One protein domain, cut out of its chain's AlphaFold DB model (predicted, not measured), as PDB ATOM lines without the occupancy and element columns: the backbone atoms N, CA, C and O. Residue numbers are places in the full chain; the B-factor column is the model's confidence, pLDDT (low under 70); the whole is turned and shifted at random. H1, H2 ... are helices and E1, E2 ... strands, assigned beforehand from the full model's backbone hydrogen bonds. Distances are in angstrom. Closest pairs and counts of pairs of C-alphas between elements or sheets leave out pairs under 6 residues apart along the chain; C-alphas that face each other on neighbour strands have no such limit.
ATOM      1  N   GLU A  24     364.185 225.826 283.094       96.44
ATOM      2  CA  GLU A  24     364.358 226.717 281.949       96.44
ATOM      3  C   GLU A  24     364.096 225.990 280.623       96.44
ATOM      4  O   GLU A  24     363.429 226.531 279.739       96.44
ATOM      5  N   GLN A  25     364.552 224.739 280.488       96.38
ATOM      6  CA  GLN A  25     364.261 223.907 279.318       96.38
ATOM      7  C   GLN A  25     362.765 223.636 279.165       96.38
ATOM      8  O   GLN A  25     362.245 223.740 278.056       96.38
ATOM      9  N   ILE A  26     362.067 223.322 280.260       96.62
ATOM     10  CA  ILE A  26     360.612 223.108 280.252       96.62
ATOM     11  C   ILE A  26     359.898 224.379 279.804       96.62
ATOM     12  O   ILE A  26     359.055 224.319 278.912       96.62
ATOM     13  N   GLY A  27     360.282 225.534 280.357       95.75
ATOM     14  CA  GLY A  27     359.726 226.823 279.954       95.75
ATOM     15  C   GLY A  27     359.892 227.091 278.456       95.75
ATOM     16  O   GLY A  27     358.945 227.522 277.798       95.75
ATOM     17  N   THR A  28     361.063 226.792 277.890       96.44
ATOM     18  CA  THR A  28     361.303 226.932 276.445       96.44
ATOM     19  C   THR A  28     360.499 225.921 275.626       96.44
ATOM     20  O   THR A  28     359.915 226.300 274.615       96.44
ATOM     21  N   LEU A  29     360.393 224.661 276.058       96.19
ATOM     22  CA  LEU A  29     359.589 223.643 275.368       96.19
ATOM     23  C   LEU A  29     358.114 224.032 275.295       96.19
ATOM     24  O   LEU A  29     357.525 223.988 274.218       96.19
ATOM     25  N   MET A  30     357.544 224.481 276.414       94.94
ATOM     26  CA  MET A  30     356.148 224.911 276.467       94.94
ATOM     27  C   MET A  30     355.891 226.131 275.573       94.94
ATOM     28  O   MET A  30     354.872 226.172 274.889       94.94
ATOM     29  N   LYS A  31     356.826 227.091 275.510       95.50
ATOM     30  CA  LYS A  31     356.745 228.239 274.584       95.50
ATOM     31  C   LYS A  31     356.768 227.817 273.114       95.50
ATOM     32  O   LYS A  31     356.082 228.422 272.299       95.50
ATOM     33  N   GLU A  32     357.522 226.774 272.786       93.00
ATOM     34  CA  GLU A  32     357.589 226.179 271.444       93.00
ATOM     35  C   GLU A  32     356.409 225.226 271.152       93.00
ATOM     36  O   GLU A  32     356.402 224.554 270.121       93.00
ATOM     37  N   GLY A  33     355.427 225.117 272.059       94.56
ATOM     38  CA  GLY A  33     354.283 224.212 271.914       94.56
ATOM     39  C   GLY A  33     354.669 222.730 271.934       94.56
ATOM     40  O   GLY A  33     353.965 221.893 271.369       94.56
ATOM     41  N   ARG A  34     355.812 222.391 272.539       93.62
ATOM     42  CA  ARG A  34     356.324 221.023 272.668       93.62
ATOM     43  C   ARG A  34     356.007 220.496 274.059       93.62
ATOM     44  O   ARG A  34     356.303 221.150 275.056       93.62
ATOM     45  N   ASP A  35     355.487 219.279 274.126       92.88
ATOM     46  CA  ASP A  35     355.311 218.577 275.393       92.88
ATOM     47  C   ASP A  35     356.675 218.050 275.910       92.88
ATOM     48  O   ASP A  35     357.348 217.278 275.214       92.88
ATOM     49  N   PRO A  36     357.112 218.452 277.122       91.19
ATOM     50  CA  PRO A  36     358.368 217.999 277.717       91.19
ATOM     51  C   PRO A  36     358.504 216.481 277.881       91.19
ATOM     52  O   PRO A  36     359.634 215.978 277.897       91.19
ATOM     53  N   VAL A  37     357.384 215.761 277.991       91.19
ATOM     54  CA  VAL A  37     357.357 214.302 278.169       91.19
ATOM     55  C   VAL A  37     357.671 213.581 276.858       91.19
ATOM     56  O   VAL A  37     358.406 212.594 276.858       91.19
ATOM     57  N   SER A  38     357.181 214.101 275.732       90.94
ATOM     58  CA  SER A  38     357.293 213.474 274.408       90.94
ATOM     59  C   SER A  38     358.339 214.112 273.485       90.94
ATOM     60  O   SER A  38     358.540 213.643 272.362       90.94
ATOM     61  N   VAL A  39     359.051 215.155 273.935       94.81
ATOM     62  CA  VAL A  39     360.076 215.809 273.110       94.81
ATOM     63  C   VAL A  39     361.193 214.824 272.703       94.81
ATOM     64  O   VAL A  39     361.773 214.149 273.565       94.81
ATOM     65  N   PRO A  40     361.546 214.758 271.403       94.00
ATOM     66  CA  PRO A  40     362.702 214.003 270.943       94.00
ATOM     67  C   PRO A  40     363.997 214.494 271.587       94.00
ATOM     68  O   PRO A  40     364.130 215.668 271.941       94.00
ATOM     69  N   THR A  41     364.987 213.614 271.680       93.62
ATOM     70  CA  THR A  41     366.308 213.949 272.219       93.62
ATOM     71  C   THR A  41     367.385 213.894 271.138       93.62
ATOM     72  O   THR A  41     367.191 213.314 270.068       93.62
ATOM     73  N   ALA A  42     368.519 214.538 271.401       90.94
ATOM     74  CA  ALA A  42     369.746 214.382 270.629       90.94
ATOM     75  C   ALA A  42     370.932 214.197 271.580       90.94
ATOM     76  O   ALA A  42     371.032 214.920 272.574       90.94
ATOM     77  N   ALA A  43     371.819 213.256 271.251       90.75
ATOM     78  CA  ALA A  43     373.125 213.118 271.880       90.75
ATOM     79  C   ALA A  43     374.118 214.063 271.186       90.75
ATOM     80  O   ALA A  43     374.394 213.929 269.992       90.75
ATOM     81  N   VAL A  44     374.624 215.054 271.916       84.69
ATOM     82  CA  VAL A  44     375.558 216.061 271.399       84.69
ATOM     83  C   VAL A  44     376.918 215.915 272.065       84.69
ATOM     84  O   VAL A  44     377.010 215.671 273.271       84.69
ATOM     85  N   LEU A  45     377.985 216.092 271.285       79.38
ATOM     86  CA  LEU A  45     379.344 216.060 271.813       79.38
ATOM     87  C   LEU A  45     379.736 217.454 272.278       79.38
ATOM     88  O   LEU A  45     379.767 218.396 271.484       79.38
ATOM     89  N   ARG A  46     380.139 217.588 273.539       76.38
ATOM     90  CA  ARG A  46     380.783 218.807 274.017       76.38
ATOM     91  C   ARG A  46     382.267 218.558 274.231       76.38
ATOM     92  O   ARG A  46     382.668 217.810 275.122       76.38
ATOM     93  N   ARG A  47     383.082 219.222 273.412       71.19
ATOM     94  CA  ARG A  47     384.533 219.287 273.594       71.19
ATOM     95  C   ARG A  47     384.906 220.553 274.377       71.19
ATOM     96  O   ARG A  47     384.250 221.585 274.200       71.19
ATOM     97  N   PRO A  48     385.937 220.499 275.230       67.06
ATOM     98  CA  PRO A  48     386.542 221.697 275.801       67.06
ATOM     99  C   PRO A  48     386.972 222.639 274.671       67.06
ATOM    100  O   PRO A  48     387.505 222.189 273.662       67.06
ATOM    101  N   ARG A  49     386.721 223.942 274.821       58.16
ATOM    102  CA  ARG A  49     387.082 224.966 273.821       58.16
ATOM    103  C   ARG A  49     388.500 225.535 274.005       58.16
ATOM    104  O   ARG A  49     388.814 226.543 273.388       58.16
ATOM    105  N   GLN A  50     389.322 224.948 274.873       59.16
ATOM    106  CA  GLN A  50     390.654 225.475 275.198       59.16
ATOM    107  C   GLN A  50     391.752 224.831 274.355       59.16
ATOM    108  O   GLN A  50     391.583 223.711 273.871       59.16
ATOM    109  N   PRO A  59     390.927 217.025 278.206       66.88
ATOM    110  CA  PRO A  59     389.709 216.614 278.880       66.88
ATOM    111  C   PRO A  59     388.874 215.753 277.933       66.88
ATOM    112  O   PRO A  59     388.714 216.075 276.750       66.88
ATOM    113  N   LYS A  60     388.329 214.650 278.454       71.19
ATOM    114  CA  LYS A  60     387.464 213.770 277.665       71.19
ATOM    115  C   LYS A  60     386.258 214.563 277.165       71.19
ATOM    116  O   LYS A  60     385.664 215.349 277.904       71.19
ATOM    117  N   ALA A  61     385.904 214.351 275.901       75.31
ATOM    118  CA  ALA A  61     384.654 214.868 275.373       75.31
ATOM    119  C   ALA A  61     383.487 214.284 276.182       75.31
ATOM    120  O   ALA A  61     383.510 213.105 276.541       75.31
ATOM    121  N   VAL A  62     382.489 215.114 276.467       79.31
ATOM    122  CA  VAL A  62     381.298 214.701 277.214       79.31
ATOM    123  C   VAL A  62     380.137 214.588 276.240       79.31
ATOM    124  O   VAL A  62     379.861 215.526 275.488       79.31
ATOM    125  N   GLU A  63     379.469 213.443 276.254       85.94
ATOM    126  CA  GLU A  63     378.209 213.235 275.550       85.94
ATOM    127  C   GLU A  63     377.052 213.743 276.414       85.94
ATOM    128  O   GLU A  63     376.973 213.443 277.606       85.94
ATOM    129  N   LEU A  64     376.169 214.547 275.825       87.12
ATOM    130  CA  LEU A  64     375.022 215.136 276.508       87.12
ATOM    131  C   LEU A  64     373.738 214.803 275.757       87.12
ATOM    132  O   LEU A  64     373.647 215.044 274.557       87.12
ATOM    133  N   VAL A  65     372.719 214.331 276.473       91.94
ATOM    134  CA  VAL A  65     371.381 214.096 275.917       91.94
ATOM    135  C   VAL A  65     370.499 215.305 276.220       91.94
ATOM    136  O   VAL A  65     370.241 215.610 277.383       91.94
ATOM    137  N   LEU A  66     370.043 216.006 275.180       94.62
ATOM    138  CA  LEU A  66     369.298 217.267 275.307       94.62
ATOM    139  C   LEU A  66     367.981 217.244 274.513       94.62
ATOM    140  O   LEU A  66     367.878 216.489 273.540       94.62
ATOM    141  N   PRO A  67     366.990 218.088 274.871       96.69
ATOM    142  CA  PRO A  67     365.772 218.257 274.084       96.69
ATOM    143  C   PRO A  67     366.106 218.754 272.677       96.69
ATOM    144  O   PRO A  67     366.821 219.749 272.518       96.69
ATOM    145  N   ARG A  68     365.560 218.089 271.659       95.25
ATOM    146  CA  ARG A  68     365.781 218.394 270.244       95.25
ATOM    147  C   ARG A  68     364.543 219.041 269.636       95.25
ATOM    148  O   ARG A  68     363.468 218.447 269.602       95.25
ATOM    149  N   LEU A  69     364.735 220.220 269.057       95.31
ATOM    150  CA  LEU A  69     363.705 220.951 268.321       95.31
ATOM    151  C   LEU A  69     363.712 220.624 266.827       95.31
ATOM    152  O   LEU A  69     362.652 220.519 266.213       95.31
ATOM    153  N   ALA A  70     364.900 220.468 266.243       94.88
ATOM    154  CA  ALA A  70     365.081 220.177 264.825       94.88
ATOM    155  C   ALA A  70     366.411 219.459 264.571       94.88
ATOM    156  O   ALA A  70     367.317 219.495 265.407       94.88
ATOM    157  N   ILE A  71     366.529 218.849 263.396       94.06
ATOM    158  CA  ILE A  71     367.763 218.278 262.858       94.06
ATOM    159  C   ILE A  71     367.995 218.845 261.455       94.06
ATOM    160  O   ILE A  71     367.033 219.159 260.746       94.06
ATOM    161  N   THR A  72     369.251 219.049 261.069       94.25
ATOM    162  CA  THR A  72     369.598 219.416 259.692       94.25
ATOM    163  C   THR A  72     369.331 218.256 258.733       94.25
ATOM    164  O   THR A  72     369.282 217.100 259.141       94.25
ATOM    165  N   ARG A  73     369.162 218.552 257.435       92.31
ATOM    166  CA  ARG A  73     368.899 217.524 256.404       92.31
ATOM    167  C   ARG A  73     370.020 216.493 256.268       92.31
ATOM    168  O   ARG A  73     369.752 215.370 255.876       92.31
ATOM    169  N   ASP A  74     371.255 216.898 256.545       90.69
ATOM    170  CA  ASP A  74     372.441 216.036 256.527       90.69
ATOM    171  C   ASP A  74     372.650 215.276 257.847       90.69
ATOM    172  O   ASP A  74     373.669 214.614 258.010       90.69
ATOM    173  N   GLU A  75     371.724 215.425 258.799       87.94
ATOM    174  CA  GLU A  75     371.722 214.794 260.121       87.94
ATOM    175  C   GLU A  75     372.940 215.111 261.002       87.94
ATOM    176  O   GLU A  75     373.079 214.575 262.096       87.94
ATOM    177  N   ARG A  76     373.804 216.053 260.602       87.94
ATOM    178  CA  ARG A  76     375.036 216.378 261.342       87.94
ATOM    179  C   ARG A  76     374.805 217.269 262.552       87.94
ATOM    180  O   ARG A  76     375.592 217.215 263.497       87.94
ATOM    181  N   ARG A  77     373.766 218.110 262.530       90.88
ATOM    182  CA  ARG A  77     373.515 219.111 263.575       90.88
ATOM    183  C   ARG A  77     372.077 219.065 264.076       90.88
ATOM    184  O   ARG A  77     371.130 218.970 263.299       90.88
ATOM    185  N   ALA A  78     371.908 219.218 265.384       92.44
ATOM    186  CA  ALA A  78     370.612 219.367 266.038       92.44
ATOM    187  C   ALA A  78     370.445 220.785 266.580       92.44
ATOM    188  O   ALA A  78     371.360 221.336 267.198       92.44
ATOM    189  N   LYS A  79     369.245 221.352 266.420       95.44
ATOM    190  CA  LYS A  79     368.806 222.506 267.207       95.44
ATOM    191  C   LYS A  79     368.312 221.972 268.544       95.44
ATOM    192  O   LYS A  79     367.291 221.284 268.583       95.44
ATOM    193  N   ILE A  80     369.037 222.269 269.615       95.44
ATOM    194  CA  ILE A  80     368.737 221.793 270.969       95.44
ATOM    195  C   ILE A  80     368.352 222.939 271.898       95.44
ATOM    196  O   ILE A  80     368.546 224.109 271.556       95.44
ATOM    197  N   ILE A  81     367.844 222.589 273.079       96.00
ATOM    198  CA  ILE A  81     367.664 223.513 274.202       96.00
ATOM    199  C   ILE A  81     368.708 223.198 275.275       96.00
ATOM    200  O   ILE A  81     368.789 222.073 275.772       96.00
ATOM    201  N   THR A  82     369.523 224.179 275.640       94.12
ATOM    202  CA  THR A  82     370.553 224.033 276.672       94.12
ATOM    203  C   THR A  82     369.942 224.006 278.073       94.12
ATOM    204  O   THR A  82     368.799 224.425 278.228       94.12
ATOM    205  N   PRO A  83     370.686 223.586 279.112       93.88
ATOM    206  CA  PRO A  83     370.220 223.671 280.498       93.88
ATOM    207  C   PRO A  83     369.709 225.061 280.911       93.88
ATOM    208  O   PRO A  83     368.723 225.145 281.628       93.88
ATOM    209  N   ALA A  84     370.299 226.144 280.397       94.00
ATOM    210  CA  ALA A  84     369.834 227.514 280.649       94.00
ATOM    211  C   ALA A  84     368.568 227.916 279.856       94.00
ATOM    212  O   ALA A  84     368.179 229.081 279.862       94.00
ATOM    213  N   GLY A  85     367.956 226.999 279.101       93.94
ATOM    214  CA  GLY A  85     366.773 227.267 278.276       93.94
ATOM    215  C   GLY A  85     367.059 227.948 276.932       93.94
ATOM    216  O   GLY A  85     366.124 228.201 276.172       93.94
ATOM    217  N   ALA A  86     368.323 228.224 276.596       93.75
ATOM    218  CA  ALA A  86     368.693 228.831 275.319       93.75
ATOM    219  C   ALA A  86     368.648 227.811 274.174       93.75
ATOM    220  O   ALA A  86     368.924 226.628 274.374       93.75
ATOM    221  N   THR A  87     368.364 228.267 272.951       94.50
ATOM    222  CA  THR A  87     368.401 227.398 271.765       94.50
ATOM    223  C   THR A  87     369.689 227.597 270.974       94.50
ATOM    224  O   THR A  87     370.119 228.726 270.749       94.50
ATOM    225  N   GLN A  88     370.321 226.504 270.542       91.94
ATOM    226  CA  GLN A  88     371.504 226.568 269.678       91.94
ATOM    227  C   GLN A  88     371.658 225.317 268.810       91.94
ATOM    228  O   GLN A  88     371.110 224.259 269.117       91.94
ATOM    229  N   TRP A  89     372.423 225.452 267.726       91.19
ATOM    230  CA  TRP A  89     372.784 224.349 266.837       91.19
ATOM    231  C   TRP A  89     374.096 223.701 267.274       91.19
ATOM    232  O   TRP A  89     375.133 224.368 267.275       91.19
ATOM    233  N   LEU A  90     374.070 222.402 267.564       87.94
ATOM    234  CA  LEU A  90     375.240 221.617 267.966       87.94
ATOM    235  C   LEU A  90     375.418 220.381 267.095       87.94
ATOM    236  O   LEU A  90     374.449 219.866 266.541       87.94
ATOM    237  N   ASP A  91     376.660 219.919 267.009       87.25
ATOM    238  CA  ASP A  91     377.013 218.701 266.288       87.25
ATOM    239  C   ASP A  91     376.519 217.464 267.055       87.25
ATOM    240  O   ASP A  91     376.645 217.372 268.284       87.25
ATOM    241  N   ILE A  92     375.940 216.520 266.319       85.38
ATOM    242  CA  ILE A  92     375.391 215.270 266.851       85.38
ATOM    243  C   ILE A  92     376.487 214.198 266.879       85.38
ATOM    244  O   ILE A  92     377.285 214.080 265.944       85.38
TER     245      ILE A  92
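Overview. This is residues 24 to 50 and 59 to 92 of the 96 residues of an uncharacterized protein of Sphingomonas sp. Leaf226 (UniProt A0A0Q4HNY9). A small antiparallel sheet of four strands is curled like part of a barrel, with its longest strand, E2, folded through a sharp bend, and one short helix, H1, over E3. The first half of E2 runs side by side with E1, the second half with E3, and the curl brings the edge strands E1 and E4 near each other. The printed part has 61 residues, with one named helix and four named strands in the order H1, E1, E2, E3, E4 along the chain; the sheet's order is E1, E2, E3, E4, and the class is mixed, helices and strands. The whole is compact, with a radius of gyration of the C-alphas of 11.9 A and spans of 35 by 26 by 16 A.

Arrangement. Start in the sheet with E2, residues 62 to 71, which bends by 95 degrees at residue 68. Its pairing is staggered: residues 62 to 67 pair with E1, residues 41 to 46, and residues 68 to 71 with E3, residues 77 to 81. E1 and E2 are antiparallel at 133 degrees; look for N 44 and O 64, 2.8 A apart, and N 66 and O 42, 3.0 A, within hydrogen-bond range. E2 and E3 form a hairpin, with N 69 and O 79 at 2.8 A and N 79 and O 70 at 2.9 A. E3 and E4, residues 87 to 91, form a second hairpin, antiparallel at 146 degrees, with N 80 and O 88 at 2.9 A; E2, E3 and E4 are a meander, each strand the antiparallel neighbour of the one before. The sheet is strongly twisted, and the closest C-alphas of its edge strands E1 and E4, those of Val 44 and Asp 91, are 5.9 A apart. H1, residues 24 to 31, is on the sheet at a height of 9.6 A, over E3, and only just runs along the strands, at 27 degrees to E3 on the local plane. The closest C-alphas of H1 and E3 are those of Gln 25 and Ile 81, 6.2 A apart. In H1 every O i to N i+4 pair is within hydrogen-bond range.

Along the chain. Find C-alpha 62 at (381.298, 214.701, 277.214); from there E2 runs 20.1 A to C-alpha 71 at (367.763, 218.278, 262.858). E1, residues 41 to 46, measures 15.4 A, E3, residues 77 to 81, 12.9 A, and E4, residues 87 to 91, 13.4 A. H1, residues 24 to 31, begins at C-alpha 24 at (364.358, 226.717, 281.949) and is 10.7 A long.

Size, cuts and confidence. The C-alphas farthest apart, those of Gly 33 and Pro 59, are 36.9 A from each other. Residues 51 to 58 are not printed, and C-alphas 50 and 59 are 9.6 A apart across this cut, which falls in the link from E1 to E2. Of the links printed whole, E2 to E3 and E3 to E4 are tight and H1 to E1 is short. The mean pLDDT of the printed part is 89.1; look for values under 70 at residues 48 to 50 and residue 59.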